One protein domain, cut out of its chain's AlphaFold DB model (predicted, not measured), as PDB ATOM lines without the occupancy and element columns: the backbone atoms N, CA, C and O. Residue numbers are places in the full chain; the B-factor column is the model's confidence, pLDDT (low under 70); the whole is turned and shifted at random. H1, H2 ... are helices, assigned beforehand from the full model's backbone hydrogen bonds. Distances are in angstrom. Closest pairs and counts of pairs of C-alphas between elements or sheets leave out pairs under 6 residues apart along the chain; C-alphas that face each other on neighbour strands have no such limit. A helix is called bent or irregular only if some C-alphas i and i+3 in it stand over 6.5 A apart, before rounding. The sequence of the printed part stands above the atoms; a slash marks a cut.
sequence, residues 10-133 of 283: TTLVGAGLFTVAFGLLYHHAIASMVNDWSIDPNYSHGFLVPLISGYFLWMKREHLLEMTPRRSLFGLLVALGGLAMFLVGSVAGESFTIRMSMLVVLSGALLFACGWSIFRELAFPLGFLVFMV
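AT A GLANCE: This is residues 10 to 133 of the 283 residues of an uncharacterized protein of Geoalkalibacter ferrihydriticus DSM 17813 (UniProt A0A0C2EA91). H3, H4a, H4b and H2 stand side by side in a row, neighbours running opposite ways, with H1a near one face and H1b slanting to H2. The printed part has 124 residues, with four named helices, no named strand: all helix. It is compact, radius of gyration of the C-alphas 14.9 A, spans 42 by 31 by 22 A.

HOW THE PARTS SIT: H1, residues 10 to 39, and H4, residues 95 to 132, each assigned as one helix by hydrogen bonds, are bent: C-alphas 25 and 28 are 7.8 A apart, 113 and 116 9.7 A. H1b, from 28, touches H2, residues 44 to 66; the closest C-alphas, Trp 37 and Ser 44, are 4.4 A apart. H3, residues 73 to 92, and H4a, to 113, form a hairpin, tilt 14 degrees. H4b, from 116, has 6 of 13 O i to N i+4 pairs within hydrogen-bond range, 11 of 14 O i to N i+3.

IN THESE COORDINATES: H2 spans 36.1 A, H3 28.8 A; C-alpha 10 is at (-10.792, -40.035, -32.809), C-alpha 132 at (17.394, -27.184, -25.451).

THE WHOLE: The printed part has no cut; no printed residue is under 70 in pLDDT.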
ATOM      1  N   THR A  10     -11.297 -39.575 -34.110       82.81
ATOM      2  CA  THR A  10     -10.792 -40.035 -32.809       82.81
ATOM      3  C   THR A  10      -9.305 -39.740 -32.603       82.81
ATOM      4  O   THR A  10      -8.900 -39.308 -31.524       82.81
ATOM      5  N   THR A  11      -8.476 -39.921 -33.635       83.38
ATOM      6  CA  THR A  11      -7.041 -39.610 -33.579       83.38
ATOM      7  C   THR A  11      -6.761 -38.112 -33.559       83.38
ATOM      8  O   THR A  11      -5.867 -37.688 -32.829       83.38
ATOM      9  N   LEU A  12      -7.540 -37.308 -34.287       85.50
ATOM     10  CA  LEU A  12      -7.432 -35.844 -34.253       85.50
ATOM     11  C   LEU A  12      -7.823 -35.287 -32.886       85.50
ATOM     12  O   LEU A  12      -7.083 -34.493 -32.310       85.50
ATOM     13  N   VAL A  13      -8.951 -35.748 -32.344       89.69
ATOM     14  CA  VAL A  13      -9.415 -35.364 -31.007       89.69
ATOM     15  C   VAL A  13      -8.404 -35.800 -29.948       89.69
ATOM     16  O   VAL A  13      -8.038 -34.996 -29.096       89.69
ATOM     17  N   GLY A  14      -7.886 -37.029 -30.026       89.69
ATOM     18  CA  GLY A  14      -6.856 -37.519 -29.106       89.69
ATOM     19  C   GLY A  14      -5.567 -36.695 -29.153       89.69
ATOM     20  O   GLY A  14      -5.037 -36.330 -28.106       89.69
ATOM     21  N   ALA A  15      -5.087 -36.344 -30.350       89.69
ATOM     22  CA  ALA A  15      -3.916 -35.483 -30.517       89.69
ATOM     23  C   ALA A  15      -4.165 -34.058 -29.996       89.69
ATOM     24  O   ALA A  15      -3.296 -33.488 -29.335       89.69
ATOM     25  N   GLY A  16      -5.354 -33.498 -30.242       92.81
ATOM     26  CA  GLY A  16      -5.755 -32.189 -29.727       92.81
ATOM     27  C   GLY A  16      -5.804 -32.163 -28.198       92.81
ATOM     28  O   GLY A  16      -5.171 -31.309 -27.580       92.81
ATOM     29  N   LEU A  17      -6.469 -33.145 -27.585       94.19
ATOM     30  CA  LEU A  17      -6.542 -33.291 -26.128       94.19
ATOM     31  C   LEU A  17      -5.157 -33.464 -25.504       94.19
ATOM     32  O   LEU A  17      -4.848 -32.792 -24.523       94.19
ATOM     33  N   PHE A  18      -4.310 -34.318 -26.086       95.38
ATOM     34  CA  PHE A  18      -2.931 -34.479 -25.630       95.38
ATOM     35  C   PHE A  18      -2.164 -33.159 -25.698       95.38
ATOM     36  O   PHE A  18      -1.520 -32.789 -24.726       95.38
ATOM     37  N   THR A  19      -2.261 -32.428 -26.811       94.81
ATOM     38  CA  THR A  19      -1.551 -31.154 -27.000       94.81
ATOM     39  C   THR A  19      -1.971 -30.120 -25.956       94.81
ATOM     40  O   THR A  19      -1.114 -29.475 -25.354       94.81
ATOM     41  N   VAL A  20      -3.275 -30.000 -25.686       96.25
ATOM     42  CA  VAL A  20      -3.801 -29.096 -24.652       96.25
ATOM     43  C   VAL A  20      -3.335 -29.529 -23.263       96.25
ATOM     44  O   VAL A  20      -2.788 -28.714 -22.527       96.25
ATOM     45  N   ALA A  21      -3.490 -30.808 -22.906       96.31
ATOM     46  CA  ALA A  21      -3.083 -31.323 -21.599       96.31
ATOM     47  C   ALA A  21      -1.570 -31.186 -21.367       96.31
ATOM     48  O   ALA A  21      -1.140 -30.768 -20.297       96.31
ATOM     49  N   PHE A  22      -0.763 -31.489 -22.384       97.06
ATOM     50  CA  PHE A  22       0.686 -31.334 -22.356       97.06
ATOM     51  C   PHE A  22       1.087 -29.868 -22.191       97.06
ATOM     52  O   PHE A  22       1.924 -29.558 -21.346       97.06
ATOM     53  N   GLY A  23       0.459 -28.961 -22.947       95.62
ATOM     54  CA  GLY A  23       0.680 -27.522 -22.821       95.62
ATOM     55  C   GLY A  23       0.348 -27.016 -21.419       95.62
ATOM     56  O   GLY A  23       1.172 -26.350 -20.801       95.62
ATOM     57  N   LEU A  24      -0.808 -27.397 -20.871       96.44
ATOM     58  CA  LEU A  24      -1.207 -27.029 -19.510       96.44
ATOM     59  C   LEU A  24      -0.266 -27.604 -18.445       96.44
ATOM     60  O   LEU A  24       0.063 -26.906 -17.493       96.44
ATOM     61  N   LEU A  25       0.212 -28.838 -18.602       96.50
ATOM     62  CA  LEU A  25       1.126 -29.454 -17.639       96.50
ATOM     63  C   LEU A  25       2.521 -28.807 -17.666       96.50
ATOM     64  O   LEU A  25       3.105 -28.552 -16.614       96.50
ATOM     65  N   TYR A  26       3.046 -28.514 -18.859       97.44
ATOM     66  CA  TYR A  26       4.434 -28.086 -19.053       97.44
ATOM     67  C   TYR A  26       4.626 -26.585 -19.310       97.44
ATOM     68  O   TYR A  26       5.769 -26.156 -19.459       97.44
ATOM     69  N   HIS A  27       3.573 -25.757 -19.318       96.25
ATOM     70  CA  HIS A  27       3.707 -24.316 -19.599       96.25
ATOM     71  C   HIS A  27       4.727 -23.605 -18.697       96.25
ATOM     72  O   HIS A  27       5.524 -22.824 -19.205       96.25
ATOM     73  N   HIS A  28       4.762 -23.909 -17.393       95.44
ATOM     74  CA  HIS A  28       5.757 -23.339 -16.477       95.44
ATOM     75  C   HIS A  28       7.183 -23.769 -16.841       95.44
ATOM     76  O   HIS A  28       8.091 -22.943 -16.851       95.44
ATOM     77  N   ALA A  29       7.386 -25.047 -17.179       95.44
ATOM     78  CA  ALA A  29       8.695 -25.562 -17.574       95.44
ATOM     79  C   ALA A  29       9.172 -24.926 -18.889       95.44
ATOM     80  O   ALA A  29      10.327 -24.517 -18.989       95.44
ATOM     81  N   ILE A  30       8.277 -24.793 -19.872       96.06
ATOM     82  CA  ILE A  30       8.558 -24.148 -21.159       96.06
ATOM     83  C   ILE A  30       8.860 -22.661 -20.956       96.06
ATOM     84  O   ILE A  30       9.881 -22.190 -21.445       96.06
ATOM     85  N   ALA A  31       8.032 -21.931 -20.204       96.25
ATOM     86  CA  ALA A  31       8.251 -20.513 -19.918       96.25
ATOM     87  C   ALA A  31       9.576 -20.280 -19.178       96.25
ATOM     88  O   ALA A  31      10.324 -19.369 -19.520       96.25
ATOM     89  N   SER A  32       9.902 -21.145 -18.215       94.56
ATOM     90  CA  SER A  32      11.175 -21.102 -17.496       94.56
ATOM     91  C   SER A  32      12.368 -21.362 -18.421       94.56
ATOM     92  O   SER A  32      13.347 -20.631 -18.347       94.56
ATOM     93  N   MET A  33      12.286 -22.333 -19.338       95.50
ATOM     94  CA  MET A  33      13.346 -22.547 -20.333       95.50
ATOM     95  C   MET A  33      13.486 -21.365 -21.296       95.50
ATOM     96  O   MET A  33      14.600 -20.936 -21.562       95.50
ATOM     97  N   VAL A  34      12.379 -20.797 -21.780       96.12
ATOM     98  CA  VAL A  34      12.402 -19.600 -22.641       96.12
ATOM     99  C   VAL A  34      13.051 -18.418 -21.922       96.12
ATOM    100  O   VAL A  34      13.829 -17.681 -22.529       96.12
ATOM    101  N   ASN A  35      12.772 -18.252 -20.629       95.25
ATOM    102  CA  ASN A  35      13.412 -17.240 -19.798       95.25
ATOM    103  C   ASN A  35      14.926 -17.482 -19.682       95.25
ATOM    104  O   ASN A  35      15.703 -16.558 -19.918       95.25
ATOM    105  N   ASP A  36      15.347 -18.721 -19.409       92.44
ATOM    106  CA  ASP A  36      16.768 -19.089 -19.353       92.44
ATOM    107  C   ASP A  36      17.469 -18.800 -20.687       92.44
ATOM    108  O   ASP A  36      18.537 -18.197 -20.702       92.44
ATOM    109  N   TRP A  37      16.857 -19.153 -21.820       93.62
ATOM    110  CA  TRP A  37      17.426 -18.889 -23.148       93.62
ATOM    111  C   TRP A  37      17.515 -17.397 -23.483       93.62
ATOM    112  O   TRP A  37      18.342 -17.003 -24.304       93.62
ATOM    113  N   SER A  38      16.651 -16.573 -22.883       91.88
ATOM    114  CA  SER A  38      16.603 -15.126 -23.126       91.88
ATOM    115  C   SER A  38      17.608 -14.356 -22.275       91.88
ATOM    116  O   SER A  38      18.173 -13.371 -22.743       91.88
ATOM    117  N   ILE A  39      17.807 -14.780 -21.024       88.94
ATOM    118  CA  ILE A  39      18.582 -14.029 -20.029       88.94
ATOM    119  C   ILE A  39      19.979 -14.617 -19.839       88.94
ATOM    120  O   ILE A  39      20.923 -13.854 -19.651       88.94
ATOM    121  N   ASP A  40      20.138 -15.943 -19.907       83.75
ATOM    122  CA  ASP A  40      21.445 -16.590 -19.812       83.75
ATOM    123  C   ASP A  40      22.032 -16.804 -21.214       83.75
ATOM    124  O   ASP A  40      21.613 -17.706 -21.958       83.75
ATOM    125  N   PRO A  41      23.080 -16.055 -21.596       79.31
ATOM    126  CA  PRO A  41      23.625 -16.181 -22.932       79.31
ATOM    127  C   PRO A  41      24.365 -17.526 -23.138       79.31
ATOM    128  O   PRO A  41      24.728 -17.846 -24.272       79.31
ATOM    129  N   ASN A  42      24.567 -18.341 -22.086       80.88
ATOM    130  CA  ASN A  42      25.051 -19.726 -22.178       80.88
ATOM    131  C   ASN A  42      24.049 -20.672 -22.849       80.88
ATOM    132  O   ASN A  42      24.467 -21.634 -23.498       80.88
ATOM    133  N   TYR A  43      22.754 -20.380 -22.740       86.38
ATOM    134  CA  TYR A  43      21.674 -21.233 -23.238       86.38
ATOM    135  C   TYR A  43      20.886 -20.617 -24.399       86.38
ATOM    136  O   TYR A  43      19.900 -21.197 -24.843       86.38
ATOM    137  N   SER A  44      21.347 -19.497 -24.961       87.50
ATOM    138  CA  SER A  44      20.700 -18.807 -26.093       87.50
ATOM    139  C   SER A  44      20.475 -19.690 -27.329       87.50
ATOM    140  O   SER A  44      19.494 -19.523 -28.055       87.50
ATOM    141  N   HIS A  45      21.333 -20.692 -27.550       88.69
ATOM    142  CA  HIS A  45      21.170 -21.685 -28.615       88.69
ATOM    143  C   HIS A  45      19.887 -22.528 -28.469       88.69
ATOM    144  O   HIS A  45      19.418 -23.089 -29.461       88.69
ATOM    145  N   GLY A  46      19.301 -22.598 -27.267       92.75
ATOM    146  CA  GLY A  46      18.088 -23.355 -26.962       92.75
ATOM    147  C   GLY A  46      16.891 -22.973 -27.834       92.75
ATOM    148  O   GLY A  46      16.120 -23.854 -28.199       92.75
ATOM    149  N   PHE A  47      16.798 -21.715 -28.292       94.44
ATOM    150  CA  PHE A  47      15.769 -21.278 -29.250       94.44
ATOM    151  C   PHE A  47      15.874 -21.963 -30.620       94.44
ATOM    152  O   PHE A  47      14.861 -22.205 -31.275       94.44
ATOM    153  N   LEU A  48      17.090 -22.283 -31.069       94.19
ATOM    154  CA  LEU A  48      17.323 -22.900 -32.378       94.19
ATOM    155  C   LEU A  48      17.048 -24.404 -32.364       94.19
ATOM    156  O   LEU A  48      16.669 -24.969 -33.388       94.19
ATOM    157  N   VAL A  49      17.211 -25.061 -31.217       96.62
ATOM    158  CA  VAL A  49      17.058 -26.514 -31.084       96.62
ATOM    159  C   VAL A  49      15.674 -27.032 -31.524       96.62
ATOM    160  O   VAL A  49      15.644 -27.944 -32.357       96.62
ATOM    161  N   PRO A  50      14.528 -26.486 -31.059       95.88
ATOM    162  CA  PRO A  50      13.214 -26.942 -31.515       95.88
ATOM    163  C   PRO A  50      12.974 -26.645 -33.000       95.88
ATOM    164  O   PRO A  50      12.336 -27.450 -33.678       95.88
ATOM    165  N   LEU A  51      13.529 -25.553 -33.541       96.88
ATOM    166  CA  LEU A  51      13.441 -25.234 -34.970       96.88
ATOM    167  C   LEU A  51      14.202 -26.259 -35.820       96.88
ATOM    168  O   LEU A  51      13.673 -26.769 -36.805       96.88
ATOM    169  N   ILE A  52      15.422 -26.612 -35.409       96.44
ATOM    170  CA  ILE A  52      16.251 -27.627 -36.071       96.44
ATOM    171  C   ILE A  52      15.596 -29.013 -35.967       96.44
ATOM    172  O   ILE A  52      15.530 -29.742 -36.957       96.44
ATOM    173  N   SER A  53      15.062 -29.378 -34.798       97.00
ATOM    174  CA  SER A  53      14.299 -30.622 -34.620       97.00
ATOM    175  C   SER A  53      13.077 -30.668 -35.549       97.00
ATOM    176  O   SER A  53      12.877 -31.650 -36.269       97.00
ATOM    177  N   GLY A  54      12.317 -29.569 -35.618       96.62
ATOM    178  CA  GLY A  54      11.189 -29.405 -36.532       96.62
ATOM    179  C   GLY A  54      11.592 -29.512 -38.004       96.62
ATOM    180  O   GLY A  54      10.894 -30.155 -38.784       96.62
ATOM    181  N   TYR A  55      12.751 -28.972 -38.384       96.69
ATOM    182  CA  TYR A  55      13.308 -29.128 -39.729       96.69
ATOM    183  C   TYR A  55      13.635 -30.594 -40.055       96.69
ATOM    184  O   TYR A  55      13.261 -31.087 -41.122       96.69
ATOM    185  N   PHE A  56      14.262 -31.336 -39.136       95.75
ATOM    186  CA  PHE A  56      14.530 -32.766 -39.340       95.75
ATOM    187  C   PHE A  56      13.246 -33.597 -39.436       95.75
ATOM    188  O   PHE A  56      13.176 -34.528 -40.244       95.75
ATOM    189  N   LEU A  57      12.218 -33.248 -38.658       95.62
ATOM    190  CA  LEU A  57      10.881 -33.828 -38.784       95.62
ATOM    191  C   LEU A  57      10.273 -33.517 -40.162       95.62
ATOM    192  O   LEU A  57       9.798 -34.421 -40.849       95.62
ATOM    193  N   TRP A  58      10.339 -32.257 -40.597       95.69
ATOM    194  CA  TRP A  58       9.822 -31.799 -41.888       95.69
ATOM    195  C   TRP A  58      10.484 -32.506 -43.072       95.69
ATOM    196  O   TRP A  58       9.807 -32.855 -44.041       95.69
ATOM    197  N   MET A  59      11.791 -32.764 -42.988       94.19
ATOM    198  CA  MET A  59      12.550 -33.496 -44.004       94.19
ATOM    199  C   MET A  59      12.093 -34.958 -44.133       94.19
ATOM    200  O   MET A  59      12.166 -35.534 -45.214       94.19
ATOM    201  N   LYS A  60      11.582 -35.553 -43.051       92.81
ATOM    202  CA  LYS A  60      11.074 -36.932 -43.031       92.81
ATOM    203  C   LYS A  60       9.582 -37.049 -43.350       92.81
ATOM    204  O   LYS A  60       9.099 -38.171 -43.477       92.81
ATOM    205  N   ARG A  61       8.845 -35.938 -43.487       92.69
ATOM    206  CA  ARG A  61       7.370 -35.941 -43.562       92.69
ATOM    207  C   ARG A  61       6.814 -36.881 -44.633       92.69
ATOM    208  O   ARG A  61       5.878 -37.607 -44.343       92.69
ATOM    209  N   GLU A  62       7.396 -36.898 -45.832       91.81
ATOM    210  CA  GLU A  62       6.894 -37.695 -46.962       91.81
ATOM    211  C   GLU A  62       7.063 -39.190 -46.695       91.81
ATOM    212  O   GLU A  62       6.117 -39.955 -46.845       91.81
ATOM    213  N   HIS A  63       8.220 -39.585 -46.162       91.75
ATOM    214  CA  HIS A  63       8.459 -40.961 -45.745       91.75
ATOM    215  C   HIS A  63       7.535 -41.387 -44.594       91.75
ATOM    216  O   HIS A  63       6.945 -42.459 -44.634       91.75
ATOM    217  N   LEU A  64       7.357 -40.532 -43.580       91.06
ATOM    218  CA  LEU A  64       6.483 -40.809 -42.430       91.06
ATOM    219  C   LEU A  64       5.016 -40.969 -42.841       91.06
ATOM    220  O   LEU A  64       4.288 -41.765 -42.255       91.06
ATOM    221  N   LEU A  65       4.602 -40.210 -43.850       88.62
ATOM    222  CA  LEU A  65       3.270 -40.224 -44.436       88.62
ATOM    223  C   LEU A  65       2.959 -41.569 -45.124       88.62
ATOM    224  O   LEU A  65       1.816 -42.020 -45.089       88.62
ATOM    225  N   GLU A  66       3.963 -42.253 -45.674       90.62
ATOM    226  CA  GLU A  66       3.831 -43.593 -46.271       90.62
ATOM    227  C   GLU A  66       3.786 -44.726 -45.230       90.62
ATOM    228  O   GLU A  66       3.345 -45.842 -45.526       90.62
ATOM    229  N   MET A  67       4.238 -44.467 -44.000       90.25
ATOM    230  CA  MET A  67       4.279 -45.469 -42.937       90.25
ATOM    231  C   MET A  67       2.894 -45.704 -42.329       90.25
ATOM    232  O   MET A  67       2.067 -44.804 -42.209       90.25
ATOM    233  N   THR A  68       2.649 -46.933 -41.870       88.31
ATOM    234  CA  THR A  68       1.412 -47.276 -41.154       88.31
ATOM    235  C   THR A  68       1.615 -47.152 -39.640       88.31
ATOM    236  O   THR A  68       2.445 -47.879 -39.081       88.31
ATOM    237  N   PRO A  69       0.871 -46.265 -38.947       87.62
ATOM    238  CA  PRO A  69       0.922 -46.171 -37.492       87.62
ATOM    239  C   PRO A  69       0.468 -47.479 -36.837       87.62
ATOM    240  O   PRO A  69      -0.567 -48.041 -37.203       87.62
ATOM    241  N   ARG A  70       1.223 -47.962 -35.847       89.75
ATOM    242  CA  ARG A  70       0.870 -49.154 -35.059       89.75
ATOM    243  C   ARG A  70       0.981 -48.847 -33.579       89.75
ATOM    244  O   ARG A  70       2.084 -48.761 -33.058       89.75
ATOM    245  N   ARG A  71      -0.153 -48.712 -32.892       89.88
ATOM    246  CA  ARG A  71      -0.165 -48.373 -31.464       89.88
ATOM    247  C   ARG A  71       0.700 -49.330 -30.643       89.88
ATOM    248  O   ARG A  71       0.700 -50.536 -30.887       89.88
ATOM    249  N   SER A  72       1.403 -48.794 -29.647       93.88
ATOM    250  CA  SER A  72       2.222 -49.587 -28.728       93.88
ATOM    251  C   SER A  72       1.887 -49.261 -27.280       93.88
ATOM    252  O   SER A  72       2.140 -48.154 -26.815       93.88
ATOM    253  N   LEU A  73       1.380 -50.243 -26.528       94.50
ATOM    254  CA  LEU A  73       1.107 -50.081 -25.093       94.50
ATOM    255  C   LEU A  73       2.371 -49.761 -24.284       94.50
ATOM    256  O   LEU A  73       2.290 -49.126 -23.240       94.50
ATOM    257  N   PHE A  74       3.550 -50.122 -24.794       96.31
ATOM    258  CA  PHE A  74       4.812 -49.727 -24.177       96.31
ATOM    259  C   PHE A  74       4.993 -48.201 -24.149       96.31
ATOM    260  O   PHE A  74       5.538 -47.668 -23.188       96.31
ATOM    261  N   GLY A  75       4.470 -47.474 -25.143       95.88
ATOM    262  CA  GLY A  75       4.476 -46.010 -25.132       95.88
ATOM    263  C   GLY A  75       3.706 -45.416 -23.951       95.88
ATOM    264  O   GLY A  75       4.132 -44.407 -23.396       95.88
ATOM    265  N   LEU A  76       2.634 -46.082 -23.497       95.62
ATOM    266  CA  LEU A  76       1.907 -45.676 -22.292       95.62
ATOM    267  C   LEU A  76       2.785 -45.822 -21.045       95.62
ATOM    268  O   LEU A  76       2.830 -44.904 -20.235       95.62
ATOM    269  N   LEU A  77       3.525 -46.928 -20.914       97.62
ATOM    270  CA  LEU A  77       4.466 -47.121 -19.803       97.62
ATOM    271  C   LEU A  77       5.561 -46.046 -19.795       97.62
ATOM    272  O   LEU A  77       5.869 -45.500 -18.741       97.62
ATOM    273  N   VAL A  78       6.105 -45.695 -20.965       97.94
ATOM    274  CA  VAL A  78       7.094 -44.611 -21.094       97.94
ATOM    275  C   VAL A  78       6.487 -43.260 -20.709       97.94
ATOM    276  O   VAL A  78       7.104 -42.509 -19.959       97.94
ATOM    277  N   ALA A  79       5.267 -42.957 -21.163       97.69
ATOM    278  CA  ALA A  79       4.580 -41.715 -20.812       97.69
ATOM    279  C   ALA A  79       4.285 -41.630 -19.306       97.69
ATOM    280  O   ALA A  79       4.519 -40.589 -18.700       97.69
ATOM    281  N   LEU A  80       3.841 -42.729 -18.687       98.00
ATOM    282  CA  LEU A  80       3.640 -42.819 -17.239       98.00
ATOM    283  C   LEU A  80       4.958 -42.668 -16.470       98.00
ATOM    284  O   LEU A  80       4.988 -41.965 -15.467       98.00
ATOM    285  N   GLY A  81       6.054 -43.254 -16.960       98.31
ATOM    286  CA  GLY A  81       7.393 -43.036 -16.407       98.31
ATOM    287  C   GLY A  81       7.819 -41.567 -16.482       98.31
ATOM    288  O   GLY A  81       8.319 -41.022 -15.503       98.31
ATOM    289  N   GLY A  82       7.540 -40.892 -17.600       98.19
ATOM    290  CA  GLY A  82       7.732 -39.448 -17.733       98.19
ATOM    291  C   GLY A  82       6.875 -38.649 -16.747       98.19
ATOM    292  O   GLY A  82       7.376 -37.754 -16.083       98.19
ATOM    293  N   LEU A  83       5.601 -38.994 -16.562       98.19
ATOM    294  CA  LEU A  83       4.754 -38.342 -15.555       98.19
ATOM    295  C   LEU A  83       5.247 -38.599 -14.122       98.19
ATOM    296  O   LEU A  83       5.204 -37.697 -13.291       98.19
ATOM    297  N   ALA A  84       5.775 -39.788 -13.832       98.19
ATOM    298  CA  ALA A  84       6.414 -40.070 -12.552       98.19
ATOM    299  C   ALA A  84       7.671 -39.207 -12.351       98.19
ATOM    300  O   ALA A  84       7.845 -38.639 -11.275       98.19
ATOM    301  N   MET A  85       8.503 -39.029 -13.386       98.06
ATOM    302  CA  MET A  85       9.631 -38.087 -13.345       98.06
ATOM    303  C   MET A  85       9.165 -36.653 -13.092       98.06
ATOM    304  O   MET A  85       9.767 -35.969 -12.272       98.06
ATOM    305  N   PHE A  86       8.086 -36.213 -13.748       97.88
ATOM    306  CA  PHE A  86       7.495 -34.896 -13.507       97.88
ATOM    307  C   PHE A  86       7.132 -34.727 -12.030       97.88
ATOM    308  O   PHE A  86       7.555 -33.760 -11.409       97.88
ATOM    309  N   LEU A  87       6.420 -35.698 -11.446       97.62
ATOM    310  CA  LEU A  87       6.034 -35.669 -10.034       97.62
ATOM    311  C   LEU A  87       7.251 -35.629  -9.105       97.62
ATOM    312  O   LEU A  87       7.285 -34.813  -8.189       97.62
ATOM    313  N   VAL A  88       8.259 -36.471  -9.351       97.81
ATOM    314  CA  VAL A  88       9.500 -36.476  -8.562       97.81
ATOM    315  C   VAL A  88      10.208 -35.126  -8.660       97.81
ATOM    316  O   VAL A  88      10.580 -34.570  -7.632       97.81
ATOM    317  N   GLY A  89      10.343 -34.568  -9.865       96.50
ATOM    318  CA  GLY A  89      10.947 -33.254 -10.081       96.50
ATOM    319  C   GLY A  89      10.170 -32.131  -9.391       96.50
ATOM    320  O   GLY A  89      10.772 -31.284  -8.738       96.50
ATOM    321  N   SER A  90       8.836 -32.157  -9.453       95.44
ATOM    322  CA  SER A  90       7.968 -31.198  -8.758       95.44
ATOM    323  C   SER A  90       8.100 -31.279  -7.240       95.44
ATOM    324  O   SER A  90       8.193 -30.244  -6.589       95.44
ATOM    325  N   VAL A  91       8.139 -32.487  -6.673       96.75
ATOM    326  CA  VAL A  91       8.294 -32.695  -5.222       96.75
ATOM    327  C   VAL A  91       9.700 -32.316  -4.753       96.75
ATOM    328  O   VAL A  91       9.849 -31.731  -3.684       96.75
ATOM    329  N   ALA A  92      10.728 -32.617  -5.548       94.94
ATOM    330  CA  ALA A  92      12.116 -32.278  -5.244       94.94
ATOM    331  C   ALA A  92      12.460 -30.798  -5.495       94.94
ATOM    332  O   ALA A  92      13.529 -30.352  -5.085       94.94
ATOM    333  N   GLY A  93      11.595 -30.044  -6.183       93.31
ATOM    334  CA  GLY A  93      11.894 -28.677  -6.622       93.31
ATOM    335  C   GLY A  93      13.011 -28.613  -7.671       93.31
ATOM    336  O   GLY A  93      13.751 -27.634  -7.727       93.31
ATOM    337  N   GLU A  94      13.164 -29.661  -8.484       93.06
ATOM    338  CA  GLU A  94      14.292 -29.842  -9.399       93.06
ATOM    339  C   GLU A  94      13.847 -29.636 -10.860       93.06
ATOM    340  O   GLU A  94      13.195 -30.484 -11.480       93.06
ATOM    341  N   SER A  95      14.185 -28.469 -11.414       93.56
ATOM    342  CA  SER A  95      13.726 -28.025 -12.736       93.56
ATOM    343  C   SER A  95      14.239 -28.879 -13.896       93.56
ATOM    344  O   SER A  95      13.522 -29.029 -14.888       93.56
ATOM    345  N   PHE A  96      15.450 -29.441 -13.823       94.88
ATOM    346  CA  PHE A  96      16.006 -30.245 -14.916       94.88
ATOM    347  C   PHE A  96      15.179 -31.513 -15.145       94.88
ATOM    348  O   PHE A  96      14.818 -31.814 -16.281       94.88
ATOM    349  N   THR A  97      14.798 -32.213 -14.080       96.38
ATOM    350  CA  THR A  97      13.992 -33.438 -14.127       96.38
ATOM    351  C   THR A  97      12.612 -33.155 -14.703       96.38
ATOM    352  O   THR A  97      12.154 -33.915 -15.555       96.38
ATOM    353  N   ILE A  98      11.981 -32.034 -14.331       97.12
ATOM    354  CA  ILE A  98      10.703 -31.587 -14.914       97.12
ATOM    355  C   ILE A  98      10.854 -31.304 -16.419       97.12
ATOM    356  O   ILE A  98      10.013 -31.684 -17.232       97.12
ATOM    357  N   ARG A  99      11.935 -30.641 -16.839       96.69
ATOM    358  CA  ARG A  99      12.172 -30.341 -18.263       96.69
ATOM    359  C   ARG A  99      12.471 -31.609 -19.065       96.69
ATOM    360  O   ARG A  99      11.972 -31.769 -20.176       96.69
ATOM    361  N   MET A 100      13.232 -32.540 -18.498       97.62
ATOM    362  CA  MET A 100      13.520 -33.836 -19.115       97.62
ATOM    363  C   MET A 100      12.280 -34.725 -19.189       97.62
ATOM    364  O   MET A 100      12.072 -35.406 -20.195       97.62
ATOM    365  N   SER A 101      11.410 -34.688 -18.175       98.00
ATOM    366  CA  SER A 101      10.168 -35.459 -18.170       98.00
ATOM    367  C   SER A 101       9.258 -35.080 -19.335       98.00
ATOM    368  O   SER A 101       8.612 -35.952 -19.910       98.00
ATOM    369  N   MET A 102       9.271 -33.810 -19.750       97.44
ATOM    370  CA  MET A 102       8.562 -33.326 -20.933       97.44
ATOM    371  C   MET A 102       8.937 -34.117 -22.194       97.44
ATOM    372  O   MET A 102       8.060 -34.567 -22.936       97.44
ATOM    373  N   LEU A 103      10.237 -34.340 -22.414       97.81
ATOM    374  CA  LEU A 103      10.743 -35.097 -23.562       97.81
ATOM    375  C   LEU A 103      10.373 -36.581 -23.475       97.81
ATOM    376  O   LEU A 103      10.048 -37.199 -24.493       97.81
ATOM    377  N   VAL A 104      10.368 -37.147 -22.265       98.19
ATOM    378  CA  VAL A 104       9.971 -38.543 -22.021       98.19
ATOM    379  C   VAL A 104       8.472 -38.739 -22.256       98.19
ATOM    380  O   VAL A 104       8.086 -39.678 -22.951       98.19
ATOM    381  N   VAL A 105       7.623 -37.833 -21.760       98.19
ATOM    382  CA  VAL A 105       6.169 -37.862 -21.994       98.19
ATOM    383  C   VAL A 105       5.858 -37.720 -23.481       98.19
ATOM    384  O   VAL A 105       5.078 -38.510 -24.012       98.19
ATOM    385  N   LEU A 106       6.502 -36.777 -24.175       96.94
ATOM    386  CA  LEU A 106       6.346 -36.607 -25.622       96.94
ATOM    387  C   LEU A 106       6.757 -37.873 -26.390       96.94
ATOM    388  O   LEU A 106       6.031 -38.334 -27.272       96.94
ATOM    389  N   SER A 107       7.890 -38.473 -26.018       97.31
ATOM    390  CA  SER A 107       8.383 -39.719 -26.615       97.31
ATOM    391  C   SER A 107       7.424 -40.888 -26.383       97.31
ATOM    392  O   SER A 107       7.123 -41.633 -27.316       97.31
ATOM    393  N   GLY A 108       6.900 -41.028 -25.162       97.25
ATOM    394  CA  GLY A 108       5.918 -42.052 -24.808       97.25
ATOM    395  C   GLY A 108       4.599 -41.888 -25.557       97.25
ATOM    396  O   GLY A 108       4.082 -42.858 -26.108       97.25
ATOM    397  N   ALA A 109       4.092 -40.657 -25.669       95.81
ATOM    398  CA  ALA A 109       2.875 -40.351 -26.419       95.81
ATOM    399  C   ALA A 109       3.021 -40.662 -27.916       95.81
ATOM    400  O   ALA A 109       2.149 -41.309 -28.501       95.81
ATOM    401  N   LEU A 110       4.147 -40.279 -28.528       94.62
ATOM    402  CA  LEU A 110       4.448 -40.609 -29.925       94.62
ATOM    403  C   LEU A 110       4.582 -42.117 -30.133       94.62
ATOM    404  O   LEU A 110       4.026 -42.659 -31.087       94.62
ATOM    405  N   LEU A 111       5.269 -42.816 -29.232       95.88
ATOM    406  CA  LEU A 111       5.404 -44.267 -29.300       95.88
ATOM    407  C   LEU A 111       4.055 -44.977 -29.116       95.88
ATOM    408  O   LEU A 111       3.777 -45.963 -29.799       95.88
ATOM    409  N   PHE A 112       3.197 -44.461 -28.236       95.19
ATOM    410  CA  PHE A 112       1.856 -44.987 -28.002       95.19
ATOM    411  C   PHE A 112       0.959 -44.817 -29.227       95.19
ATOM    412  O   PHE A 112       0.302 -45.774 -29.638       95.19
ATOM    413  N   ALA A 113       0.959 -43.627 -29.830       92.06
ATOM    414  CA  ALA A 113       0.116 -43.304 -30.975       92.06
ATOM    415  C   ALA A 113       0.609 -43.957 -32.276       92.06
ATOM    416  O   ALA A 113      -0.186 -44.525 -33.027       92.06
ATOM    417  N   CYS A 114       1.918 -43.893 -32.531       91.62
ATOM    418  CA  CYS A 114       2.499 -44.189 -33.840       91.62
ATOM    419  C   CYS A 114       3.273 -45.514 -33.893       91.62
ATOM    420  O   CYS A 114       3.404 -46.100 -34.971       91.62
ATOM    421  N   GLY A 115       3.752 -46.014 -32.752       94.00
ATOM    422  CA  GLY A 115       4.510 -47.261 -32.668       94.00
ATOM    423  C   GLY A 115       6.004 -47.139 -32.911       94.00
ATOM    424  O   GLY A 115       6.534 -46.087 -33.262       94.00
ATOM    425  N   TRP A 116       6.690 -48.272 -32.747       95.12
ATOM    426  CA  TRP A 116       8.150 -48.366 -32.826       95.12
ATOM    427  C   TRP A 116       8.733 -48.018 -34.194       95.12
ATOM    428  O   TRP A 116       9.842 -47.495 -34.256       95.12
ATOM    429  N   SER A 117       8.024 -48.323 -35.281       93.88
ATOM    430  CA  SER A 117       8.492 -48.048 -36.643       93.88
ATOM    431  C   SER A 117       8.665 -46.546 -36.859       93.88
ATOM    432  O   SER A 117       9.764 -46.093 -37.159       93.88
ATOM    433  N   ILE A 118       7.605 -45.775 -36.618       94.31
ATOM    434  CA  ILE A 118       7.615 -44.313 -36.741       94.31
ATOM    435  C   ILE A 118       8.511 -43.685 -35.668       94.31
ATOM    436  O   ILE A 118       9.282 -42.776 -35.964       94.31
ATOM    437  N   PHE A 119       8.478 -44.193 -34.430       95.44
ATOM    438  CA  PHE A 119       9.323 -43.673 -33.353       95.44
ATOM    439  C   PHE A 119      10.819 -43.751 -33.688       95.44
ATOM    440  O   PHE A 119      11.544 -42.804 -33.412       95.44
ATOM    441  N   ARG A 120      11.294 -44.830 -34.328       95.12
ATOM    442  CA  ARG A 120      12.703 -44.949 -34.752       95.12
ATOM    443  C   ARG A 120      13.098 -43.897 -35.785       95.12
ATOM    444  O   ARG A 120      14.204 -43.370 -35.707       95.12
ATOM    445  N   GLU A 121      12.197 -43.552 -36.699       94.62
ATOM    446  CA  GLU A 121      12.430 -42.475 -37.666       94.62
ATOM    447  C   GLU A 121      12.474 -41.094 -36.999       94.62
ATOM    448  O   GLU A 121      13.239 -40.223 -37.421       94.62
ATOM    449  N   LEU A 122      11.699 -40.911 -35.927       95.12
ATOM    450  CA  LEU A 122      11.631 -39.677 -35.139       95.12
ATOM    451  C   LEU A 122      12.624 -39.613 -33.974       95.12
ATOM    452  O   LEU A 122      12.765 -38.557 -33.359       95.12
ATOM    453  N   ALA A 123      13.345 -40.697 -33.687       95.06
ATOM    454  CA  ALA A 123      14.225 -40.793 -32.527       95.06
ATOM    455  C   ALA A 123      15.314 -39.717 -32.539       95.06
ATOM    456  O   ALA A 123      15.646 -39.168 -31.493       95.06
ATOM    457  N   PHE A 124      15.842 -39.379 -33.720       95.56
ATOM    458  CA  PHE A 124      16.832 -38.315 -33.843       95.56
ATOM    459  C   PHE A 124      16.239 -36.913 -33.602       95.56
ATOM    460  O   PHE A 124      16.734 -36.252 -32.693       95.56
ATOM    461  N   PRO A 125      15.182 -36.457 -34.315       96.00
ATOM    462  CA  PRO A 125      14.521 -35.188 -33.995       96.00
ATOM    463  C   PRO A 125      14.144 -35.048 -32.514       96.00
ATOM    464  O   PRO A 125      14.408 -34.011 -31.911       96.00
ATOM    465  N   LEU A 126      13.575 -36.099 -31.912       96.50
ATOM    466  CA  LEU A 126      13.181 -36.091 -30.502       96.50
ATOM    467  C   LEU A 126      14.386 -36.040 -29.564       96.50
ATOM    468  O   LEU A 126      14.412 -35.222 -28.651       96.50
ATOM    469  N   GLY A 127      15.401 -36.871 -29.805       96.56
ATOM    470  CA  GLY A 127      16.630 -36.872 -29.012       96.56
ATOM    471  C   GLY A 127      17.397 -35.554 -29.115       96.56
ATOM    472  O   GLY A 127      18.004 -35.120 -28.141       96.56
ATOM    473  N   PHE A 128      17.317 -34.870 -30.258       97.25
ATOM    474  CA  PHE A 128      17.944 -33.567 -30.457       97.25
ATOM    475  C   PHE A 128      17.378 -32.485 -29.525       97.25
ATOM    476  O   PHE A 128      18.109 -31.575 -29.142       97.25
ATOM    477  N   LEU A 129      16.116 -32.604 -29.090       97.38
ATOM    478  CA  LEU A 129      15.503 -31.654 -28.155       97.38
ATOM    479  C   LEU A 129      16.197 -31.620 -26.789       97.38
ATOM    480  O   LEU A 129      16.063 -30.629 -26.085       97.38
ATOM    481  N   VAL A 130      16.980 -32.637 -26.413       96.69
ATOM    482  CA  VAL A 130      17.753 -32.619 -25.158       96.69
ATOM    483  C   VAL A 130      18.699 -31.414 -25.099       96.69
ATOM    484  O   VAL A 130      18.875 -30.842 -24.029       96.69
ATOM    485  N   PHE A 131      19.234 -30.958 -26.238       95.44
ATOM    486  CA  PHE A 131      20.118 -29.787 -26.286       95.44
ATOM    487  C   PHE A 131      19.432 -28.469 -25.905       95.44
ATOM    488  O   PHE A 131      20.126 -27.501 -25.629       95.44
ATOM    489  N   MET A 132      18.095 -28.399 -25.881       95.50
ATOM    490  CA  MET A 132      17.394 -27.184 -25.451       95.50
ATOM    491  C   MET A 132      17.226 -27.111 -23.933       95.50
ATOM    492  O   MET A 132      16.899 -26.048 -23.416       95.50
ATOM    493  N   VAL A 133      17.407 -28.224 -23.217       95.44
ATOM    494  CA  VAL A 133      17.180 -28.301 -21.771       95.44
ATOM    495  C   VAL A 133      18.426 -27.801 -21.036       95.44
ATOM    496  O   VAL A 133      19.473 -28.447 -21.125       95.44
TER     497      VAL A 133